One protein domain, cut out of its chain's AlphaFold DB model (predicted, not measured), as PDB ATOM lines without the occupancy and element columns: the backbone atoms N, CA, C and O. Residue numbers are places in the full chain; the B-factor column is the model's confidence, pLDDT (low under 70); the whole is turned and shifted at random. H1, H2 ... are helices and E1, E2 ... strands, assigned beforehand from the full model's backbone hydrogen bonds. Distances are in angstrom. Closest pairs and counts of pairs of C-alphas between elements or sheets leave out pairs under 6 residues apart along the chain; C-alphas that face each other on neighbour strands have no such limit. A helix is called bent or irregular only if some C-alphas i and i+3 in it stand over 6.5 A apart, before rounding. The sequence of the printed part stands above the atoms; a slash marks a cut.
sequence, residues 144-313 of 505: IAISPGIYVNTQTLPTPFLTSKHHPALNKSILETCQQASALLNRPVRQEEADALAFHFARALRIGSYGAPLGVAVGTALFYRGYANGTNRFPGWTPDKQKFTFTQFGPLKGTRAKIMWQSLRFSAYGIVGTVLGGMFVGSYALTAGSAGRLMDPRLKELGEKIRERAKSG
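This is residues 144 to 313 of the 505 residues of an uncharacterized protein of Dothistroma septosporum (strain NZE10 / CBS 128990) (UniProt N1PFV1). One very long helix, H4, forms the long axis of the model, and H2 and H3, one after the other, run back alongside it, H2 by its later part and H3 by its earlier part. At the end of H4 lies a head where H1, H5 and the small strand hairpin E1 and E2 gather round H2; toward the other end a long loop, residues 229 to 254, joins H3 to H4. The printed part has 170 residues with two named strands and five named helices, in the order E1 E2 H1 H2 H3 H4 H5; the sheet is E1 - E2, antiparallel, and the class is mostly helix. The whole is only just extended, close to loose, with a radius of gyration of the C-alphas of 23.5 A and spans of 70 by 36 by 23 A.

Find C-alpha 144 at (53.526, 50.128, 17.261), where E1, residues 144 to 147, begins; E2 is residues 150 to 153. H1, residues 168 to 185, is 26.4 A long, H2, residues 191 to 209, 26.7 A, and H3, residues 211 to 228, 25.7 A. Look for C-alpha 255 at (8.377, 67.138, -8.571); from there H4 runs 58.2 A to C-alpha 295 at (56.439, 35.007, -2.161). H5, residues 297 to 311, is 21.1 A long and irregular, with C-alphas 298 and 301 7.8 A apart.

Start at the hairpin of E1 and E2, where N 144 and O 152 are 2.9 A apart and N 146 and O 150 3.0 A, within hydrogen-bond range. The closest C-alphas of E1 and H1, Ile 146 and Leu 175, are 5.6 A apart; those of E2 and H2, Ile 150 and Gln 191, also 5.6 A. H1 touches H2 with residues 170 to 178 alone, closest at C-alphas 174 and 198, 5.8 A, at a steep tilt of 48 degrees, opposite ways. H2 touches H4 at a shallow tilt of 27 degrees, opposite ways, closest at C-alphas 208 and 282, 4.7 A. H3 and H4 form a helical hairpin, closest at C-alphas 215 and 277, 4.0 A, at a steep tilt of 36 degrees, only just beyond shallow. H2 and H3 meet only through their link. H5 touches H1, closest at C-alphas 302 and 185, 6.5 A, and touches H4 only at the corner. H1 and H4 are apart. Every O i to N i+4 pair is within hydrogen-bond range in H2, H3 and H4; in H1 13 of 14 are, in H5 9 of 11.

The C-alphas of Gly 149 and Gln 242, the two farthest apart, are 71.8 A from each other. The printed part has no cut. The links from E2 to H1, 14 residues, and from H3 to H4, 26 residues, are long. The mean pLDDT of the printed part is 94.0, and no printed residue is under 70.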
ATOM      1  N   ILE A 144      54.312  51.068  16.458       91.38
ATOM      2  CA  ILE A 144      53.526  50.128  17.261       91.38
ATOM      3  C   ILE A 144      54.473  49.093  17.857       91.38
ATOM      4  O   ILE A 144      55.199  48.430  17.117       91.38
ATOM      5  N   ALA A 145      54.431  48.913  19.176       92.44
ATOM      6  CA  ALA A 145      55.101  47.801  19.839       92.44
ATOM      7  C   ALA A 145      54.269  46.517  19.682       92.44
ATOM      8  O   ALA A 145      53.103  46.482  20.071       92.44
ATOM      9  N   ILE A 146      54.862  45.467  19.112       91.12
ATOM     10  CA  ILE A 146      54.201  44.160  18.935       91.12
ATOM     11  C   ILE A 146      54.607  43.199  20.052       91.12
ATOM     12  O   ILE A 146      53.775  42.486  20.608       91.12
ATOM     13  N   SER A 147      55.893  43.196  20.387       88.88
ATOM     14  CA  SER A 147      56.482  42.428  21.480       88.88
ATOM     15  C   SER A 147      57.679  43.199  22.047       88.88
ATOM     16  O   SER A 147      58.139  44.150  21.407       88.88
ATOM     17  N   PRO A 148      58.216  42.821  23.222       89.31
ATOM     18  CA  PRO A 148      59.397  43.474  23.778       89.31
ATOM     19  C   PRO A 148      60.543  43.475  22.755       89.31
ATOM     20  O   PRO A 148      60.981  42.416  22.311       89.31
ATOM     21  N   GLY A 149      60.978  44.666  22.336       87.25
ATOM     22  CA  GLY A 149      62.049  44.843  21.351       87.25
ATOM     23  C   GLY A 149      61.638  44.794  19.872       87.25
ATOM     24  O   GLY A 149      62.530  44.866  19.031       87.25
ATOM     25  N   ILE A 150      60.343  44.697  19.536       91.62
ATOM     26  CA  ILE A 150      59.848  44.670  18.144       91.62
ATOM     27  C   ILE A 150      58.852  45.796  17.906       91.62
ATOM     28  O   ILE A 150      57.819  45.885  18.578       91.62
ATOM     29  N   TYR A 151      59.150  46.632  16.913       93.38
ATOM     30  CA  TYR A 151      58.409  47.856  16.634       93.38
ATOM     31  C   TYR A 151      58.145  48.018  15.145       93.38
ATOM     32  O   TYR A 151      59.084  48.127  14.370       93.38
ATOM     33  N   VAL A 152      56.884  48.129  14.747       94.25
ATOM     34  CA  VAL A 152      56.516  48.360  13.343       94.25
ATOM     35  C   VAL A 152      56.220  49.837  13.126       94.25
ATOM     36  O   VAL A 152      55.417  50.423  13.853       94.25
ATOM     37  N   ASN A 153      56.848  50.438  12.114       93.25
ATOM     38  CA  ASN A 153      56.531  51.801  11.692       93.25
ATOM     39  C   ASN A 153      55.271  51.798  10.814       93.25
ATOM     40  O   ASN A 153      55.247  51.202   9.743       93.25
ATOM     41  N   THR A 154      54.220  52.488  11.243       93.19
ATOM     42  CA  THR A 154      52.965  52.597  10.486       93.19
ATOM     43  C   THR A 154      53.018  53.611   9.354       93.19
ATOM     44  O   THR A 154      52.264  53.481   8.394       93.19
ATOM     45  N   GLN A 155      53.894  54.613   9.412       91.75
ATOM     46  CA  GLN A 155      53.967  55.649   8.375       91.75
ATOM     47  C   GLN A 155      54.511  55.108   7.051       91.75
ATOM     48  O   GLN A 155      54.160  55.618   5.992       91.75
ATOM     49  N   THR A 156      55.331  54.057   7.100       93.44
ATOM     50  CA  THR A 156      55.858  53.386   5.904       93.44
ATOM     51  C   THR A 156      54.843  52.430   5.273       93.44
ATOM     52  O   THR A 156      55.057  51.947   4.159       93.44
ATOM     53  N   LEU A 157      53.725  52.154   5.954       95.56
ATOM     54  CA  LEU A 157      52.702  51.242   5.462       95.56
ATOM     55  C   LEU A 157      51.812  51.926   4.414       95.56
ATOM     56  O   LEU A 157      51.394  53.071   4.606       95.56
ATOM     57  N   PRO A 158      51.442  51.217   3.333       95.00
ATOM     58  CA  PRO A 158      50.541  51.747   2.318       95.00
ATOM     59  C   PRO A 158      49.190  52.135   2.930       95.00
ATOM     60  O   PRO A 158      48.513  51.312   3.545       95.00
ATOM     61  N   THR A 159      48.781  53.386   2.729       94.62
ATOM     62  CA  THR A 159      47.509  53.918   3.224       94.62
ATOM     63  C   THR A 159      46.352  53.576   2.277       94.62
ATOM     64  O   THR A 159      46.537  53.497   1.056       94.62
ATOM     65  N   PRO A 160      45.142  53.334   2.808       94.19
ATOM     66  CA  PRO A 160      43.955  53.138   1.986       94.19
ATOM     67  C   PRO A 160      43.546  54.444   1.288       94.19
ATOM     68  O   PRO A 160      43.808  55.542   1.773       94.19
ATOM     69  N   PHE A 161      42.865  54.324   0.149       89.25
ATOM     70  CA  PHE A 161      42.634  55.433  -0.788       89.25
ATOM     71  C   PHE A 161      41.880  56.637  -0.191       89.25
ATOM     72  O   PHE A 161      42.078  57.765  -0.629       89.25
ATOM     73  N   LEU A 162      41.023  56.410   0.808       87.69
ATOM     74  CA  LEU A 162      40.139  57.436   1.376       87.69
ATOM     75  C   LEU A 162      40.573  57.956   2.749       87.69
ATOM     76  O   LEU A 162      39.938  58.875   3.261       87.69
ATOM     77  N   THR A 163      41.616  57.393   3.368       87.81
ATOM     78  CA  THR A 163      42.055  57.842   4.696       87.81
ATOM     79  C   THR A 163      43.540  58.169   4.695       87.81
ATOM     80  O   THR A 163      44.393  57.313   4.485       87.81
ATOM     81  N   SER A 164      43.868  59.429   4.989       84.12
ATOM     82  CA  SER A 164      45.262  59.877   5.121       84.12
ATOM     83  C   SER A 164      45.950  59.319   6.369       84.12
ATOM     84  O   SER A 164      47.167  59.404   6.491       84.12
ATOM     85  N   LYS A 165      45.177  58.771   7.315       88.06
ATOM     86  CA  LYS A 165      45.667  58.153   8.551       88.06
ATOM     87  C   LYS A 165      45.235  56.693   8.610       88.06
ATOM     88  O   LYS A 165      44.130  56.354   8.173       88.06
ATOM     89  N   HIS A 166      46.098  55.848   9.170       85.38
ATOM     90  CA  HIS A 166      45.772  54.454   9.457       85.38
ATOM     91  C   HIS A 166      44.698  54.375  10.538       85.38
ATOM     92  O   HIS A 166      44.734  55.101  11.531       85.38
ATOM     93  N   HIS A 167      43.719  53.501  10.328       87.12
ATOM     94  CA  HIS A 167      42.662  53.268  11.304       87.12
ATOM     95  C   HIS A 167      43.246  52.532  12.525       87.12
ATOM     96  O   HIS A 167      44.003  51.585  12.323       87.12
ATOM     97  N   PRO A 168      42.874  52.858  13.778       88.50
ATOM     98  CA  PRO A 168      43.412  52.181  14.969       88.50
ATOM     99  C   PRO A 168      43.182  50.658  14.967       88.50
ATOM    100  O   PRO A 168      43.963  49.903  15.542       88.50
ATOM    101  N   ALA A 169      42.148  50.184  14.264       90.31
ATOM    102  CA  ALA A 169      41.909  48.749  14.074       90.31
ATOM    103  C   ALA A 169      43.031  48.033  13.297       90.31
ATOM    104  O   ALA A 169      43.242  46.843  13.521       90.31
ATOM    105  N   LEU A 170      43.768  48.739  12.429       91.50
ATOM    106  CA  LEU A 170      44.915  48.183  11.709       91.50
ATOM    107  C   LEU A 170      45.990  47.731  12.703       91.50
ATOM    108  O   LEU A 170      46.482  46.610  12.606       91.50
ATOM    109  N   ASN A 171      46.277  48.551  13.716       92.06
ATOM    110  CA  ASN A 171      47.278  48.247  14.739       92.06
ATOM    111  C   ASN A 171      46.918  46.960  15.491       92.06
ATOM    112  O   ASN A 171      47.756  46.073  15.644       92.06
ATOM    113  N   LYS A 172      45.642  46.828  15.882       92.69
ATOM    114  CA  LYS A 172      45.119  45.627  16.542       92.69
ATOM    115  C   LYS A 172      45.267  44.387  15.654       92.69
ATOM    116  O   LYS A 172      45.774  43.370  16.108       92.69
ATOM    117  N   SER A 173      44.900  44.488  14.378       93.50
ATOM    118  CA  SER A 173      44.987  43.359  13.443       93.50
ATOM    119  C   SER A 173      46.423  42.938  13.102       93.50
ATOM    120  O   SER A 173      46.676  41.749  12.913       93.50
ATOM    121  N   ILE A 174      47.378  43.876  13.060       94.06
ATOM    122  CA  ILE A 174      48.803  43.550  12.894       94.06
ATOM    123  C   ILE A 174      49.302  42.774  14.110       94.06
ATOM    124  O   ILE A 174      49.956  41.746  13.946       94.06
ATOM    125  N   LEU A 175      48.964  43.237  15.316       94.38
ATOM    126  CA  LEU A 175      49.341  42.583  16.563       94.38
ATOM    127  C   LEU A 175      48.761  41.164  16.639       94.38
ATOM    128  O   LEU A 175      49.515  40.222  16.871       94.38
ATOM    129  N   GLU A 176      47.468  40.991  16.353       94.38
ATOM    130  CA  GLU A 176      46.815  39.672  16.293       94.38
ATOM    131  C   GLU A 176      47.483  38.755  15.255       94.38
ATOM    132  O   GLU A 176      47.784  37.595  15.541       94.38
ATOM    133  N   THR A 177      47.796  39.280  14.064       93.69
ATOM    134  CA  THR A 177      48.477  38.514  13.006       93.69
ATOM    135  C   THR A 177      49.882  38.083  13.436       93.69
ATOM    136  O   THR A 177      50.293  36.956  13.163       93.69
ATOM    137  N   CYS A 178      50.623  38.946  14.132       95.00
ATOM    138  CA  CYS A 178      51.964  38.626  14.621       95.00
ATOM    139  C   CYS A 178      51.934  37.627  15.783       95.00
ATOM    140  O   CYS A 178      52.754  36.714  15.813       95.00
ATOM    141  N   GLN A 179      50.970  37.735  16.700       95.00
ATOM    142  CA  GLN A 179      50.751  36.737  17.755       95.00
ATOM    143  C   GLN A 179      50.378  35.370  17.177       95.00
ATOM    144  O   GLN A 179      50.816  34.326  17.652       95.00
ATOM    145  N   GLN A 180      49.590  35.359  16.108       93.69
ATOM    146  CA  GLN A 180      49.260  34.124  15.418       93.69
ATOM    147  C   GLN A 180      50.468  33.526  14.690       93.69
ATOM    148  O   GLN A 180      50.656  32.309  14.706       93.69
ATOM    149  N   ALA A 181      51.303  34.366  14.081       95.19
ATOM    150  CA  ALA A 181      52.548  33.931  13.462       95.19
ATOM    151  C   ALA A 181      53.538  33.374  14.501       95.19
ATOM    152  O   ALA A 181      54.126  32.322  14.251       95.19
ATOM    153  N   SER A 182      53.672  33.993  15.682       95.56
ATOM    154  CA  SER A 182      54.538  33.469  16.752       95.56
ATOM    155  C   SER A 182      54.054  32.112  17.263       95.56
ATOM    156  O   SER A 182      54.860  31.196  17.432       95.56
ATOM    157  N   ALA A 183      52.738  31.944  17.424       94.69
ATOM    158  CA  ALA A 183      52.136  30.672  17.813       94.69
ATOM    159  C   ALA A 183      52.364  29.561  16.769       94.69
ATOM    160  O   ALA A 183      52.485  28.395  17.129       94.69
ATOM    161  N   LEU A 184      52.439  29.900  15.477       93.88
ATOM    162  CA  LEU A 184      52.731  28.935  14.410       93.88
ATOM    163  C   LEU A 184      54.214  28.556  14.329       93.88
ATOM    164  O   LEU A 184      54.534  27.404  14.038       93.88
ATOM    165  N   LEU A 185      55.108  29.516  14.566       95.56
ATOM    166  CA  LEU A 185      56.554  29.315  14.491       95.56
ATOM    167  C   LEU A 185      57.136  28.671  15.763       95.56
ATOM    168  O   LEU A 185      58.248  28.152  15.721       95.56
ATOM    169  N   ASN A 186      56.405  28.686  16.885       95.12
ATOM    170  CA  ASN A 186      56.909  28.331  18.223       95.12
ATOM    171  C   ASN A 186      58.146  29.150  18.646       95.12
ATOM    172  O   ASN A 186      58.949  28.714  19.468       95.12
ATOM    173  N   ARG A 187      58.307  30.347  18.079       95.56
ATOM    174  CA  ARG A 187      59.347  31.322  18.421       95.56
ATOM    175  C   ARG A 187      58.777  32.737  18.296       95.56
ATOM    176  O   ARG A 187      57.800  32.923  17.564       95.56
ATOM    177  N   PRO A 188      59.358  33.745  18.968       95.12
ATOM    178  CA  PRO A 188      58.991  35.129  18.697       95.12
ATOM    179  C   PRO A 188      59.219  35.464  17.211       95.12
ATOM    180  O   PRO A 188      60.185  35.003  16.591       95.12
ATOM    181  N   VAL A 189      58.292  36.242  16.642       96.19
ATOM    182  CA  VAL A 189      58.401  36.792  15.279       96.19
ATOM    183  C   VAL A 189      59.627  37.700  15.237       96.19
ATOM    184  O   VAL A 189      59.890  38.392  16.210       96.19
ATOM    185  N   ARG A 190      60.410  37.695  14.159       96.44
ATOM    186  CA  ARG A 190      61.543  38.621  13.994       96.44
ATOM    187  C   ARG A 190      61.054  39.998  13.544       96.44
ATOM    188  O   ARG A 190      59.999  40.113  12.930       96.44
ATOM    189  N   GLN A 191      61.848  41.040  13.779       94.88
ATOM    190  CA  GLN A 191      61.524  42.407  13.342       94.88
ATOM    191  C   GLN A 191      61.206  42.477  11.836       94.88
ATOM    192  O   GLN A 191      60.173  43.004  11.437       94.88
ATOM    193  N   GLU A 192      62.044  41.851  11.012       96.00
ATOM    194  CA  GLU A 192      61.875  41.785   9.555       96.00
ATOM    195  C   GLU A 192      60.602  41.045   9.107       96.00
ATOM    196  O   GLU A 192      60.003  41.396   8.089       96.00
ATOM    197  N   GLU A 193      60.167  40.043   9.879       96.25
ATOM    198  CA  GLU A 193      58.939  39.283   9.638       96.25
ATOM    199  C   GLU A 193      57.709  40.099  10.032       96.25
ATOM    200  O   GLU A 193      56.715  40.109   9.307       96.25
ATOM    201  N   ALA A 194      57.780  40.818  11.155       96.56
ATOM    202  CA  ALA A 194      56.716  41.697  11.621       96.56
ATOM    203  C   ALA A 194      56.480  42.859  10.645       96.56
ATOM    204  O   ALA A 194      55.334  43.119  10.270       96.56
ATOM    205  N   ASP A 195      57.553  43.497  10.166       96.00
ATOM    206  CA  ASP A 195      57.479  44.560   9.160       96.00
ATOM    207  C   ASP A 195      56.900  44.041   7.833       96.00
ATOM    208  O   ASP A 195      56.038  44.688   7.233       96.00
ATOM    209  N   ALA A 196      57.308  42.845   7.389       96.50
ATOM    210  CA  ALA A 196      56.771  42.220   6.179       96.50
ATOM    211  C   ALA A 196      55.280  41.855   6.323       96.50
ATOM    212  O   ALA A 196      54.473  42.146   5.433       96.50
ATOM    213  N   LEU A 197      54.879  41.257   7.450       95.88
ATOM    214  CA  LEU A 197      53.478  40.937   7.741       95.88
ATOM    215  C   LEU A 197      52.612  42.197   7.757       95.88
ATOM    216  O   LEU A 197      51.551  42.218   7.127       95.88
ATOM    217  N   ALA A 198      53.082  43.249   8.426       96.06
ATOM    218  CA  ALA A 198      52.423  44.544   8.464       96.06
ATOM    219  C   ALA A 198      52.280  45.150   7.062       96.06
ATOM    220  O   ALA A 198      51.185  45.580   6.689       96.06
ATOM    221  N   PHE A 199      53.347  45.125   6.259       96.50
ATOM    222  CA  PHE A 199      53.346  45.642   4.892       96.50
ATOM    223  C   PHE A 199      52.320  44.931   4.003       96.50
ATOM    224  O   PHE A 199      51.487  45.590   3.375       96.50
ATOM    225  N   HIS A 200      52.320  43.593   3.969       95.69
ATOM    226  CA  HIS A 200      51.372  42.833   3.142       95.69
ATOM    227  C   HIS A 200      49.931  42.971   3.632       95.69
ATOM    228  O   HIS A 200      49.002  42.977   2.822       95.69
ATOM    229  N   PHE A 201      49.724  43.108   4.941       94.12
ATOM    230  CA  PHE A 201      48.402  43.364   5.502       94.12
ATOM    231  C   PHE A 201      47.874  44.751   5.113       94.12
ATOM    232  O   PHE A 201      46.771  44.864   4.575       94.12
ATOM    233  N   ALA A 202      48.680  45.797   5.292       95.12
ATOM    234  CA  ALA A 202      48.329  47.151   4.878       95.12
ATOM    235  C   ALA A 202      48.107  47.238   3.359       95.12
ATOM    236  O   ALA A 202      47.165  47.884   2.900       95.12
ATOM    237  N   ARG A 203      48.914  46.525   2.560       95.56
ATOM    238  CA  ARG A 203      48.729  46.437   1.106       95.56
ATOM    239  C   ARG A 203      47.385  45.805   0.753       95.56
ATOM    240  O   ARG A 203      46.686  46.335  -0.109       95.56
ATOM    241  N   ALA A 204      47.002  44.719   1.423       94.62
ATOM    242  CA  ALA A 204      45.691  44.103   1.237       94.62
ATOM    243  C   ALA A 204      44.560  45.077   1.608       94.62
ATOM    244  O   ALA A 204      43.626  45.250   0.831       94.62
ATOM    245  N   LEU A 205      44.669  45.796   2.729       93.94
ATOM    246  CA  LEU A 205      43.687  46.820   3.105       93.94
ATOM    247  C   LEU A 205      43.591  47.952   2.078       93.94
ATOM    248  O   LEU A 205      42.486  48.376   1.738       93.94
ATOM    249  N   ARG A 206      44.722  48.413   1.534       95.25
ATOM    250  CA  ARG A 206      44.739  49.423   0.472       95.25
ATOM    251  C   ARG A 206      44.007  48.929  -0.769       95.25
ATOM    252  O   ARG A 206      43.148  49.648  -1.271       95.25
ATOM    253  N   ILE A 207      44.287  47.712  -1.231       95.38
ATOM    254  CA  ILE A 207      43.585  47.122  -2.381       95.38
ATOM    255  C   ILE A 207      42.085  46.998  -2.073       95.38
ATOM    256  O   ILE A 207      41.257  47.451  -2.859       95.38
ATOM    257  N   GLY A 208      41.730  46.480  -0.893       94.88
ATOM    258  CA  GLY A 208      40.343  46.336  -0.446       94.88
ATOM    259  C   GLY A 208      39.586  47.665  -0.373       94.88
ATOM    260  O   GLY A 208      38.397  47.717  -0.688       94.88
ATOM    261  N   SER A 209      40.275  48.761  -0.037       95.44
ATOM    262  CA  SER A 209      39.672  50.096   0.071       95.44
ATOM    263  C   SER A 209      39.127  50.640  -1.251       95.44
ATOM    264  O   SER A 209      38.221  51.472  -1.229       95.44
ATOM    265  N   TYR A 210      39.600  50.136  -2.397       96.19
ATOM    266  CA  TYR A 210      39.054  50.492  -3.710       96.19
ATOM    267  C   TYR A 210      37.702  49.827  -3.998       96.19
ATOM    268  O   TYR A 210      36.979  50.283  -4.881       96.19
ATOM    269  N   GLY A 211      37.319  48.788  -3.247       95.94
ATOM    270  CA  GLY A 211      36.086  48.036  -3.486       95.94
ATOM    271  C   GLY A 211      34.822  48.872  -3.345       95.94
ATOM    272  O   GLY A 211      33.960  48.837  -4.220       95.94
ATOM    273  N   ALA A 212      34.728  49.665  -2.278       95.69
ATOM    274  CA  ALA A 212      33.584  50.543  -2.046       95.69
ATOM    275  C   ALA A 212      33.430  51.635  -3.126       95.69
ATOM    276  O   ALA A 212      32.368  51.677  -3.748       95.69
ATOM    277  N   PRO A 213      34.436  52.491  -3.414       96.31
ATOM    278  CA  PRO A 213      34.289  53.533  -4.428       96.31
ATOM    279  C   PRO A 213      34.060  52.961  -5.832       96.31
ATOM    280  O   PRO A 213      33.216  53.479  -6.562       96.31
ATOM    281  N   LEU A 214      34.729  51.861  -6.196       97.00
ATOM    282  CA  LEU A 214      34.500  51.185  -7.475       97.00
ATOM    283  C   LEU A 214      33.083  50.599  -7.554       97.00
ATOM    284  O   LEU A 214      32.399  50.747  -8.564       97.00
ATOM    285  N   GLY A 215      32.608  50.004  -6.461       97.00
ATOM    286  CA  GLY A 215      31.241  49.517  -6.325       97.00
ATOM    287  C   GLY A 215      30.195  50.619  -6.496       97.00
ATOM    288  O   GLY A 215      29.241  50.444  -7.257       97.00
ATOM    289  N   VAL A 216      30.386  51.773  -5.847       97.00
ATOM    290  CA  VAL A 216      29.518  52.950  -6.018       97.00
ATOM    291  C   VAL A 216      29.542  53.424  -7.465       97.00
ATOM    292  O   VAL A 216      28.473  53.620  -8.033       97.00
ATOM    293  N   ALA A 217      30.717  53.545  -8.088       97.56
ATOM    294  CA  ALA A 217      30.837  53.985  -9.478       97.56
ATOM    295  C   ALA A 217      30.054  53.075 -10.441       97.56
ATOM    296  O   ALA A 217      29.272  53.564 -11.263       97.56
ATOM    297  N   VAL A 218      30.181  51.751 -10.292       97.69
ATOM    298  CA  VAL A 218      29.413  50.772 -11.079       97.69
ATOM    299  C   VAL A 218      27.913  50.881 -10.786       97.69
ATOM    300  O   VAL A 218      27.104  50.912 -11.715       97.69
ATOM    301  N   GLY A 219      27.518  50.992  -9.515       97.25
ATOM    302  CA  GLY A 219      26.119  51.177  -9.118       97.25
ATOM    303  C   GLY A 219      25.505  52.444  -9.721       97.25
ATOM    304  O   GLY A 219      24.404  52.408 -10.275       97.25
ATOM    305  N   THR A 220      26.238  53.553  -9.693       97.38
ATOM    306  CA  THR A 220      25.847  54.824 -10.303       97.38
ATOM    307  C   THR A 220      25.722  54.707 -11.823       97.38
ATOM    308  O   THR A 220      24.729  55.174 -12.382       97.38
ATOM    309  N   ALA A 221      26.650  54.027 -12.501       97.75
ATOM    310  CA  ALA A 221      26.553  53.778 -13.940       97.75
ATOM    311  C   ALA A 221      25.302  52.952 -14.303       97.75
ATOM    312  O   ALA A 221      24.578  53.293 -15.242       97.75
ATOM    313  N   LEU A 222      24.989  51.909 -13.524       96.81
ATOM    314  CA  LEU A 222      23.770  51.109 -13.697       96.81
ATOM    315  C   LEU A 222      22.496  51.932 -13.457       96.81
ATOM    316  O   LEU A 222      21.520  51.792 -14.199       96.81
ATOM    317  N   PHE A 223      22.513  52.824 -12.465       97.06
ATOM    318  CA  PHE A 223      21.433  53.776 -12.227       97.06
ATOM    319  C   PHE A 223      21.216  54.701 -13.435       97.06
ATOM    320  O   PHE A 223      20.090  54.785 -13.929       97.06
ATOM    321  N   TYR A 224      22.275  55.338 -13.953       96.81
ATOM    322  CA  TYR A 224      22.188  56.235 -15.112       96.81
ATOM    323  C   TYR A 224      21.703  55.515 -16.368       96.81
ATOM    324  O   TYR A 224      20.828  56.027 -17.064       96.81
ATOM    325  N   ARG A 225      22.183  54.292 -16.623       96.62
ATOM    326  CA  ARG A 225      21.692  53.456 -17.729       96.62
ATOM    327  C   ARG A 225      20.197  53.175 -17.596       96.62
ATOM    328  O   ARG A 225      19.443  53.295 -18.559       96.62
ATOM    329  N   GLY A 226      19.745  52.822 -16.395       94.12
ATOM    330  CA  GLY A 226      18.330  52.581 -16.133       94.12
ATOM    331  C   GLY A 226      17.476  53.843 -16.273       94.12
ATOM    332  O   GLY A 226      16.340  53.753 -16.743       94.12
ATOM    333  N   TYR A 227      18.009  55.001 -15.876       93.06
ATOM    334  CA  TYR A 227      17.375  56.309 -16.037       93.06
ATOM    335  C   TYR A 227      17.233  56.699 -17.515       93.06
ATOM    336  O   TYR A 227      16.130  57.040 -17.937       93.06
ATOM    337  N   ALA A 228      18.300  56.560 -18.310       94.00
ATOM    338  CA  ALA A 228      18.304  56.860 -19.744       94.00
ATOM    339  C   ALA A 228      17.268  56.031 -20.519       94.00
ATOM    340  O   ALA A 228      16.574  56.547 -21.388       94.00
ATOM    341  N   ASN A 229      17.084  54.767 -20.134       93.62
ATOM    342  CA  ASN A 229      16.106  53.878 -20.760       93.62
ATOM    343  C   ASN A 229      14.650  54.144 -20.318       93.62
ATOM    344  O   ASN A 229      13.755  53.368 -20.653       93.62
ATOM    345  N   GLY A 230      14.395  55.155 -19.476       91.00
ATOM    346  CA  GLY A 230      13.075  55.420 -18.886       91.00
ATOM    347  C   GLY A 230      12.576  54.311 -17.948       91.00
ATOM    348  O   GLY A 230      11.439  54.329 -17.474       91.00
ATOM    349  N   THR A 231      13.418  53.317 -17.658       88.25
ATOM    350  CA  THR A 231      13.090  52.191 -16.788       88.25
ATOM    351  C   THR A 231      13.388  52.573 -15.343       88.25
ATOM    352  O   THR A 231      14.529  52.515 -14.905       88.25
ATOM    353  N   ASN A 232      12.377  52.940 -14.558       89.50
ATOM    354  CA  ASN A 232      12.535  53.251 -13.127       89.50
ATOM    355  C   ASN A 232      12.690  51.985 -12.247       89.50
ATOM    356  O   ASN A 232      11.990  51.820 -11.252       89.50
ATOM    357  N   ARG A 233      13.586  51.068 -12.636       94.25
ATOM    358  CA  ARG A 233      13.830  49.771 -11.975       94.25
ATOM    359  C   ARG A 233      14.795  49.896 -10.797       94.25
ATOM    360  O   ARG A 233      15.851  50.522 -10.930       94.25
ATOM    361  N   PHE A 234      14.474  49.246  -9.686       95.75
ATOM    362  CA  PHE A 234      15.367  49.041  -8.544       95.75
ATOM    363  C   PHE A 234      16.242  47.800  -8.761       95.75
ATOM    364  O   PHE A 234      15.870  46.929  -9.554       95.75
ATOM    365  N   PRO A 235      17.385  47.681  -8.062       94.00
ATOM    366  CA  PRO A 235      18.159  46.446  -8.081       94.00
ATOM    367  C   PRO A 235      17.288  45.279  -7.586       94.00
ATOM    368  O   PRO A 235      16.873  45.244  -6.429       94.00
ATOM    369  N   GLY A 236      16.966  44.349  -8.490       93.62
ATOM    370  CA  GLY A 236      16.136  43.174  -8.201       93.62
ATOM    371  C   GLY A 236      14.624  43.421  -8.095       93.62
ATOM    372  O   GLY A 236      13.899  42.504  -7.723       93.62
ATOM    373  N   TRP A 237      14.120  44.621  -8.415       95.31
ATOM    374  CA  TRP A 237      12.678  44.892  -8.408       95.31
ATOM    375  C   TRP A 237      12.262  45.857  -9.521       95.31
ATOM    376  O   TRP A 237      12.820  46.942  -9.682       95.31
ATOM    377  N   THR A 238      11.241  45.469 -10.284       94.19
ATOM    378  CA  THR A 238      10.644  46.309 -11.325       94.19
ATOM    379  C   THR A 238       9.237  46.706 -10.879       94.19
ATOM    380  O   THR A 238       8.400  45.814 -10.747       94.19
ATOM    381  N   PRO A 239       8.954  48.000 -10.633       91.06
ATOM    382  CA  PRO A 239       7.595  48.430 -10.336       91.06
ATOM    383  C   PRO A 239       6.685  48.181 -11.543       91.06
ATOM    384  O   PRO A 239       7.076  48.437 -12.686       91.06
ATOM    385  N   ASP A 240       5.469  47.705 -11.279       92.19
ATOM    386  CA  ASP A 240       4.430  47.571 -12.298       92.19
ATOM    387  C   ASP A 240       4.006  48.966 -12.782       92.19
ATOM    388  O   ASP A 240       3.578  49.815 -11.996       92.19
ATOM    389  N   LYS A 241       4.139  49.203 -14.090       87.88
ATOM    390  CA  LYS A 241       3.879  50.507 -14.713       87.88
ATOM    391  C   LYS A 241       2.417  50.935 -14.592       87.88
ATOM    392  O   LYS A 241       2.154  52.131 -14.626       87.88
ATOM    393  N   GLN A 242       1.482  49.990 -14.473       91.44
ATOM    394  CA  GLN A 242       0.049  50.304 -14.459       91.44
ATOM    395  C   GLN A 242      -0.420  50.840 -13.105       91.44
ATOM    396  O   GLN A 242      -1.285  51.708 -13.043       91.44
ATOM    397  N   LYS A 243       0.160  50.336 -12.013       90.69
ATOM    398  CA  LYS A 243      -0.278  50.652 -10.647       90.69
ATOM    399  C   LYS A 243       0.572  51.731  -9.985       90.69
ATOM    400  O   LYS A 243       0.151  52.325  -8.998       90.69
ATOM    401  N   PHE A 244       1.780  51.964 -10.497       89.81
ATOM    402  CA  PHE A 244       2.769  52.791  -9.825       89.81
ATOM    403  C   PHE A 244       2.873  54.197 -10.433       89.81
ATOM    404  O   PHE A 244       3.384  54.382 -11.538       89.81
ATOM    405  N   THR A 245       2.442  55.216  -9.684       90.69
ATOM    406  CA  THR A 245       2.545  56.626 -10.080       90.69
ATOM    407  C   THR A 245       3.826  57.265  -9.533       90.69
ATOM    408  O   THR A 245       3.959  57.550  -8.348       90.69
ATOM    409  N   PHE A 246       4.779  57.592 -10.414       89.94
ATOM    410  CA  PHE A 246       6.046  58.251 -10.029       89.94
ATOM    411  C   PHE A 246       5.882  59.669  -9.452       89.94
ATOM    412  O   PHE A 246       6.844  60.273  -8.981       89.94
ATOM    413  N   THR A 247       4.681  60.238  -9.538       93.25
ATOM    414  CA  THR A 247       4.342  61.568  -9.025       93.25
ATOM    415  C   THR A 247       3.890  61.554  -7.571       93.25
ATOM    416  O   THR A 247       3.724  62.636  -7.010       93.25
ATOM    417  N   GLN A 248       3.699  60.385  -6.956       93.00
ATOM    418  CA  GLN A 248       3.259  60.263  -5.572       93.00
ATOM    419  C   GLN A 248       4.227  59.375  -4.786       93.00
ATOM    420  O   GLN A 248       4.424  58.206  -5.102       93.00
ATOM    421  N   PHE A 249       4.836  59.937  -3.745       93.44
ATOM    422  CA  PHE A 249       5.706  59.218  -2.821       93.44
ATOM    423  C   PHE A 249       5.213  59.471  -1.396       93.44
ATOM    424  O   PHE A 249       5.573  60.463  -0.757       93.44
ATOM    425  N   GLY A 250       4.319  58.601  -0.922       91.94
ATOM    426  CA  GLY A 250       3.617  58.803   0.346       91.94
ATOM    427  C   GLY A 250       2.824  60.124   0.347       91.94
ATOM    428  O   GLY A 250       2.005  60.323  -0.556       91.94
ATOM    429  N   PRO A 251       3.049  61.035   1.319       95.38
ATOM    430  CA  PRO A 251       2.368  62.331   1.379       95.38
ATOM    431  C   PRO A 251       2.909  63.351   0.361       95.38
ATOM    432  O   PRO A 251       2.263  64.364   0.097       95.38
ATOM    433  N   LEU A 252       4.086  63.107  -0.224       96.62
ATOM    434  CA  LEU A 252       4.696  64.013  -1.192       96.62
ATOM    435  C   LEU A 252       4.109  63.771  -2.584       96.62
ATOM    436  O   LEU A 252       4.049  62.637  -3.061       96.62
ATOM    437  N   LYS A 253       3.723  64.855  -3.262       97.06
ATOM    438  CA  LYS A 253       3.221  64.838  -4.642       97.06
ATOM    439  C   LYS A 253       4.083  65.716  -5.558       97.06
ATOM    440  O   LYS A 253       4.778  66.626  -5.102       97.06
ATOM    441  N   GLY A 254       4.045  65.444  -6.860       96.44
ATOM    442  CA  GLY A 254       4.674  66.263  -7.902       96.44
ATOM    443  C   GLY A 254       6.192  66.077  -8.027       96.44
ATOM    444  O   GLY A 254       6.714  64.969  -7.908       96.44
ATOM    445  N   THR A 255       6.923  67.163  -8.302       96.06
ATOM    446  CA  THR A 255       8.377  67.138  -8.571       96.06
ATOM    447  C   THR A 255       9.194  66.644  -7.378       96.06
ATOM    448  O   THR A 255      10.154  65.899  -7.560       96.06
ATOM    449  N   ARG A 256       8.785  66.984  -6.148       95.44
ATOM    450  CA  ARG A 256       9.464  66.526  -4.922       95.44
ATOM    451  C   ARG A 256       9.416  65.004  -4.781       95.44
ATOM    452  O   ARG A 256      10.420  64.398  -4.423       95.44
ATOM    453  N   ALA A 257       8.284  64.387  -5.132       95.75
ATOM    454  CA  ALA A 257       8.144  62.932  -5.138       95.75
ATOM    455  C   ALA A 257       9.088  62.274  -6.159       95.75
ATOM    456  O   ALA A 257       9.747  61.291  -5.832       95.75
ATOM    457  N   LYS A 258       9.225  62.859  -7.360       94.44
ATOM    458  CA  LYS A 258      10.161  62.370  -8.388       94.44
ATOM    459  C   LYS A 258      11.617  62.438  -7.924       94.44
ATOM    460  O   LYS A 258      12.339  61.461  -8.097       94.44
ATOM    461  N   ILE A 259      12.033  63.557  -7.324       95.38
ATOM    462  CA  ILE A 259      13.392  63.713  -6.779       95.38
ATOM    463  C   ILE A 259      13.632  62.660  -5.698       95.38
ATOM    464  O   ILE A 259      14.605  61.921  -5.783       95.38
ATOM    465  N   MET A 260      12.708  62.522  -4.742       95.81
ATOM    466  CA  MET A 260      12.820  61.535  -3.667       95.81
ATOM    467  C   MET A 260      12.932  60.103  -4.206       95.81
ATOM    468  O   MET A 260      13.760  59.324  -3.735       95.81
ATOM    469  N   TRP A 261      12.145  59.766  -5.231       94.44
ATOM    470  CA  TRP A 261      12.195  58.459  -5.880       94.44
ATOM    471  C   TRP A 261      13.550  58.182  -6.535       94.44
ATOM    472  O   TRP A 261      14.119  57.108  -6.339       94.44
ATOM    473  N   GLN A 262      14.094  59.149  -7.282       95.00
ATOM    474  CA  GLN A 262      15.412  58.995  -7.902       95.00
ATOM    475  C   GLN A 262      16.530  58.953  -6.856       95.00
ATOM    476  O   GLN A 262      17.436  58.138  -6.999       95.00
ATOM    477  N   SER A 263      16.441  59.731  -5.773       96.31
ATOM    478  CA  SER A 263      17.395  59.675  -4.658       96.31
ATOM    479  C   SER A 263      17.399  58.309  -3.972       96.31
ATOM    480  O   SER A 263      18.464  57.745  -3.734       96.31
ATOM    481  N   LEU A 264      16.217  57.740  -3.700       96.12
ATOM    482  CA  LEU A 264      16.082  56.402  -3.115       96.12
ATOM    483  C   LEU A 264      16.631  55.319  -4.048       96.12
ATOM    484  O   LEU A 264      17.229  54.337  -3.614       96.12
ATOM    485  N   ARG A 265      16.420  55.484  -5.351       95.25
ATOM    486  CA  ARG A 265      16.932  54.558  -6.353       95.25
ATOM    487  C   ARG A 265      18.453  54.647  -6.455       95.25
ATOM    488  O   ARG A 265      19.114  53.613  -6.423       95.25
ATOM    489  N   PHE A 266      19.002  55.857  -6.531       96.88
ATOM    490  CA  PHE A 266      20.441  56.099  -6.527       96.88
ATOM    491  C   PHE A 266      21.098  55.494  -5.283       96.88
ATOM    492  O   PHE A 266      22.069  54.752  -5.414       96.88
ATOM    493  N   SER A 267      20.529  55.713  -4.091       97.38
ATOM    494  CA  SER A 267      21.058  55.129  -2.856       97.38
ATOM    495  C   SER A 267      20.967  53.602  -2.847       97.38
ATOM    496  O   SER A 267      21.924  52.948  -2.440       97.38
ATOM    497  N   ALA A 268      19.885  53.011  -3.364       97.06
ATOM    498  CA  ALA A 268      19.757  51.559  -3.479       97.06
ATOM    499  C   ALA A 268      20.833  50.945  -4.392       97.06
ATOM    500  O   ALA A 268      21.469  49.963  -4.006       97.06
ATOM    501  N   TYR A 269      21.075  51.524  -5.576       97.50
ATOM    502  CA  TYR A 269      22.164  51.076  -6.455       97.50
ATOM    503  C   TYR A 269      23.542  51.321  -5.840       97.50
ATOM    504  O   TYR A 269      24.409  50.464  -5.971       97.50
ATOM    505  N   GLY A 270      23.734  52.442  -5.142       97.00
ATOM    506  CA  GLY A 270      24.970  52.743  -4.425       97.00
ATOM    507  C   GLY A 270      25.275  51.710  -3.341       97.00
ATOM    508  O   GLY A 270      26.371  51.166  -3.319       97.00
ATOM    509  N   ILE A 271      24.301  51.363  -2.489       97.38
ATOM    510  CA  ILE A 271      24.469  50.356  -1.427       97.38
ATOM    511  C   ILE A 271      24.780  48.980  -2.022       97.38
ATOM    512  O   ILE A 271      25.730  48.328  -1.594       97.38
ATOM    513  N   VAL A 272      24.000  48.536  -3.015       97.56
ATOM    514  CA  VAL A 272      24.235  47.242  -3.677       97.56
ATOM    515  C   VAL A 272      25.603  47.225  -4.358       97.56
ATOM    516  O   VAL A 272      26.341  46.254  -4.216       97.56
ATOM    517  N   GLY A 273      25.961  48.315  -5.036       97.31
ATOM    518  CA  GLY A 273      27.267  48.510  -5.651       97.31
ATOM    519  C   GLY A 273      28.402  48.401  -4.637       97.31
ATOM    520  O   GLY A 273      29.309  47.603  -4.840       97.31
ATOM    521  N   THR A 274      28.326  49.117  -3.513       96.94
ATOM    522  CA  THR A 274      29.319  49.058  -2.427       96.94
ATOM    523  C   THR A 274      29.482  47.649  -1.868       96.94
ATOM    524  O   THR A 274      30.610  47.205  -1.675       96.94
ATOM    525  N   VAL A 275      28.384  46.927  -1.614       97.38
ATOM    526  CA  VAL A 275      28.446  45.556  -1.077       97.38
ATOM    527  C   VAL A 275      29.106  44.610  -2.080       97.38
ATOM    528  O   VAL A 275      30.016  43.873  -1.708       97.38
ATOM    529  N   LEU A 276      28.697  44.651  -3.352       96.88
ATOM    530  CA  LEU A 276      29.277  43.798  -4.393       96.88
ATOM    531  C   LEU A 276      30.745  44.148  -4.655       96.88
ATOM    532  O   LEU A 276      31.592  43.260  -4.669       96.88
ATOM    533  N   GLY A 277      31.062  45.433  -4.806       96.12
ATOM    534  CA  GLY A 277      32.431  45.910  -4.994       96.12
ATOM    535  C   GLY A 277      33.332  45.542  -3.815       96.12
ATOM    536  O   GLY A 277      34.435  45.043  -4.017       96.12
ATOM    537  N   GLY A 278      32.836  45.693  -2.586       95.00
ATOM    538  CA  GLY A 278      33.527  45.264  -1.371       95.00
ATOM    539  C   GLY A 278      33.769  43.756  -1.316       95.00
ATOM    540  O   GLY A 278      34.865  43.341  -0.955       95.00
ATOM    541  N   MET A 279      32.799  42.931  -1.722       95.75
ATOM    542  CA  MET A 279      32.975  41.475  -1.790       95.75
ATOM    543  C   MET A 279      34.032  41.079  -2.826       95.75
ATOM    544  O   MET A 279      34.991  40.402  -2.475       95.75
ATOM    545  N   PHE A 280      33.906  41.525  -4.079       96.62
ATOM    546  CA  PHE A 280      34.827  41.117  -5.147       96.62
ATOM    547  C   PHE A 280      36.246  41.649  -4.937       96.62
ATOM    548  O   PHE A 280      37.211  40.886  -4.994       96.62
ATOM    549  N   VAL A 281      36.386  42.948  -4.658       96.38
ATOM    550  CA  VAL A 281      37.705  43.560  -4.446       96.38
ATOM    551  C   VAL A 281      38.294  43.122  -3.108       96.38
ATOM    552  O   VAL A 281      39.497  42.903  -3.026       96.38
ATOM    553  N   GLY A 282      37.469  42.922  -2.077       94.06
ATOM    554  CA  GLY A 282      37.906  42.359  -0.800       94.06
ATOM    555  C   GLY A 282      38.451  40.939  -0.951       94.06
ATOM    556  O   GLY A 282      39.543  40.653  -0.464       94.06
ATOM    557  N   SER A 283      37.759  40.064  -1.687       94.06
ATOM    558  CA  SER A 283      38.258  38.719  -1.997       94.06
ATOM    559  C   SER A 283      39.575  38.766  -2.769       94.06
ATOM    560  O   SER A 283      40.526  38.087  -2.386       94.06
ATOM    561  N   TYR A 284      39.671  39.611  -3.799       96.38
ATOM    562  CA  TYR A 284      40.915  39.794  -4.547       96.38
ATOM    563  C   TYR A 284      42.058  40.307  -3.660       96.38
ATOM    564  O   TYR A 284      43.169  39.786  -3.718       96.38
ATOM    565  N   ALA A 285      41.788  41.285  -2.794       95.25
ATOM    566  CA  ALA A 285      42.764  41.846  -1.868       95.25
ATOM    567  C   ALA A 285      43.317  40.801  -0.892       95.25
ATOM    568  O   ALA A 285      44.521  40.780  -0.631       95.25
ATOM    569  N   LEU A 286      42.458  39.915  -0.375       92.19
ATOM    570  CA  LEU A 286      42.872  38.822   0.503       92.19
ATOM    571  C   LEU A 286      43.766  37.818  -0.230       92.19
ATOM    572  O   LEU A 286      44.799  37.428   0.313       92.19
ATOM    573  N   THR A 287      43.415  37.442  -1.463       93.12
ATOM    574  CA  THR A 287      44.227  36.531  -2.286       93.12
ATOM    575  C   THR A 287      45.560  37.160  -2.693       93.12
ATOM    576  O   THR A 287      46.603  36.523  -2.581       93.12
ATOM    577  N   ALA A 288      45.567  38.424  -3.118       93.25
ATOM    578  CA  ALA A 288      46.797  39.138  -3.455       93.25
ATOM    579  C   ALA A 288      47.699  39.318  -2.221       93.25
ATOM    580  O   ALA A 288      48.915  39.158  -2.306       93.25
ATOM    581  N   GLY A 289      47.101  39.603  -1.060       93.31
ATOM    582  CA  GLY A 289      47.810  39.707   0.211       93.31
ATOM    583  C   GLY A 289      48.402  38.377   0.678       93.31
ATOM    584  O   GLY A 289      49.520  38.362   1.184       93.31
ATOM    585  N   SER A 290      47.696  37.255   0.503       90.88
ATOM    586  CA  SER A 290      48.230  35.933   0.852       90.88
ATOM    587  C   SER A 290      49.341  35.496  -0.102       90.88
ATOM    588  O   SER A 290      50.383  35.043   0.364       90.88
ATOM    589  N   ALA A 291      49.169  35.702  -1.410       94.06
ATOM    590  CA  ALA A 291      50.204  35.434  -2.405       94.06
ATOM    591  C   ALA A 291      51.467  36.269  -2.143       94.06
ATOM    592  O   ALA A 291      52.571  35.730  -2.168       94.06
ATOM    593  N   GLY A 292      51.308  37.554  -1.807       94.25
ATOM    594  CA  GLY A 292      52.419  38.433  -1.434       94.25
ATOM    595  C   GLY A 292      53.214  37.910  -0.237       94.25
ATOM    596  O   GLY A 292      54.438  37.863  -0.301       94.25
ATOM    597  N   ARG A 293      52.530  37.430   0.811       94.94
ATOM    598  CA  ARG A 293      53.188  36.825   1.984       94.94
ATOM    599  C   ARG A 293      53.930  35.533   1.649       94.94
ATOM    600  O   ARG A 293      54.984  35.293   2.219       94.94
ATOM    601  N   LEU A 294      53.384  34.701   0.759       93.94
ATOM    602  CA  LEU A 294      54.005  33.429   0.367       93.94
ATOM    603  C   LEU A 294      55.254  33.617  -0.501       93.94
ATOM    604  O   LEU A 294      56.153  32.782  -0.456       93.94
ATOM    605  N   MET A 295      55.302  34.691  -1.290       95.56
ATOM    606  CA  MET A 295      56.439  35.007  -2.161       95.56
ATOM    607  C   MET A 295      57.543  35.800  -1.448       95.56
ATOM    608  O   MET A 295      58.639  35.940  -1.988       95.56
ATOM    609  N   ASP A 296      57.277  36.329  -0.252       97.38
ATOM    610  CA  ASP A 296      58.242  37.140   0.484       97.38
ATOM    611  C   ASP A 296      59.371  36.266   1.068       97.38
ATOM    612  O   ASP A 296      59.097  35.371   1.878       97.38
ATOM    613  N   PRO A 297      60.652  36.509   0.715       97.50
ATOM    614  CA  PRO A 297      61.761  35.716   1.228       97.50
ATOM    615  C   PRO A 297      61.909  35.798   2.751       97.50
ATOM    616  O   PRO A 297      62.408  34.844   3.348       97.50
ATOM    617  N   ARG A 298      61.453  36.887   3.381       97.25
ATOM    618  CA  ARG A 298      61.505  37.077   4.839       97.25
ATOM    619  C   ARG A 298      60.498  36.197   5.573       97.25
ATOM    620  O   ARG A 298      60.711  35.875   6.731       97.25
ATOM    621  N   LEU A 299      59.423  35.776   4.904       96.88
ATOM    622  CA  LEU A 299      58.339  34.972   5.481       96.88
ATOM    623  C   LEU A 299      58.397  33.494   5.066       96.88
ATOM    624  O   LEU A 299      57.435  32.758   5.292       96.88
ATOM    625  N   LYS A 300      59.515  33.032   4.488       96.62
ATOM    626  CA  LYS A 300      59.681  31.644   4.021       96.62
ATOM    627  C   LYS A 300      59.427  30.613   5.118       96.62
ATOM    628  O   LYS A 300      58.654  29.687   4.899       96.62
ATOM    629  N   GLU A 301      59.993  30.813   6.308       96.12
ATOM    630  CA  GLU A 301      59.822  29.884   7.436       96.12
ATOM    631  C   GLU A 301      58.350  29.786   7.874       96.12
ATOM    632  O   GLU A 301      57.822  28.695   8.102       96.12
ATOM    633  N   LEU A 302      57.646  30.923   7.909       95.38
ATOM    634  CA  LEU A 302      56.213  30.964   8.199       95.38
ATOM    635  C   LEU A 302      55.401  30.248   7.107       95.38
ATOM    636  O   LEU A 302      54.504  29.463   7.419       95.38
ATOM    637  N   GLY A 303      55.722  30.485   5.833       94.31
ATOM    638  CA  GLY A 303      55.078  29.830   4.695       94.31
ATOM    639  C   GLY A 303      55.268  28.309   4.697       94.31
ATOM    640  O   GLY A 303      54.312  27.564   4.468       94.31
ATOM    641  N   GLU A 304      56.471  27.837   5.024       95.62
ATOM    642  CA  GLU A 304      56.785  26.414   5.179       95.62
ATOM    643  C   GLU A 304      55.982  25.782   6.317       95.62
ATOM    644  O   GLU A 304      55.364  24.739   6.103       95.62
ATOM    645  N   LYS A 305      55.887  26.440   7.480       94.06
ATOM    646  CA  LYS A 305      55.086  25.960   8.620       94.06
ATOM    647  C   LYS A 305      53.590  25.909   8.323       94.06
ATOM    648  O   LYS A 305      52.915  24.954   8.713       94.06
ATOM    649  N   ILE A 306      53.057  26.891   7.594       92.50
ATOM    650  CA  ILE A 306      51.657  26.876   7.139       92.50
ATOM    651  C   ILE A 306      51.423  25.698   6.185       92.50
ATOM    652  O   ILE A 306      50.440  24.970   6.338       92.50
ATOM    653  N   ARG A 307      52.336  25.466   5.233       91.81
ATOM    654  CA  ARG A 307      52.256  24.347   4.283       91.81
ATOM    655  C   ARG A 307      52.410  22.990   4.980       91.81
ATOM    656  O   ARG A 307      51.682  22.059   4.649       91.81
ATOM    657  N   GLU A 308      53.298  22.877   5.962       92.44
ATOM    658  CA  GLU A 308      53.469  21.693   6.811       92.44
ATOM    659  C   GLU A 308      52.179  21.387   7.588       92.44
ATOM    660  O   GLU A 308      51.670  20.264   7.546       92.44
ATOM    661  N   ARG A 309      51.571  22.404   8.212       88.19
ATOM    662  CA  ARG A 309      50.296  22.263   8.931       88.19
ATOM    663  C   ARG A 309      49.145  21.886   7.999       88.19
ATOM    664  O   ARG A 309      48.342  21.026   8.366       88.19
ATOM    665  N   ALA A 310      49.088  22.457   6.795       86.94
ATOM    666  CA  ALA A 310      48.114  22.087   5.769       86.94
ATOM    667  C   ALA A 310      48.261  20.615   5.335       86.94
ATOM    668  O   ALA A 310      47.265  19.894   5.288       86.94
ATOM    669  N   LYS A 311      49.498  20.144   5.110       88.25
ATOM    670  CA  LYS A 311      49.803  18.743   4.761       88.25
ATOM    671  C   LYS A 311      49.499  17.764   5.891       88.25
ATOM    672  O   LYS A 311      49.025  16.664   5.640       88.25
ATOM    673  N   SER A 312      49.715  18.165   7.145       87.69
ATOM    674  CA  SER A 312      49.500  17.299   8.312       87.69
ATOM    675  C   SER A 312      48.034  16.903   8.559       87.69
ATOM    676  O   SER A 312      47.754  16.163   9.501       87.69
ATOM    677  N   GLY A 313      47.072  17.416   7.778       72.31
ATOM    678  CA  GLY A 313      45.644  17.081   7.890       72.31
ATOM    679  C   GLY A 313      44.962  17.578   9.172       72.31
ATOM    680  O   GLY A 313      43.736  17.616   9.236       72.31
TER     681      GLY A 313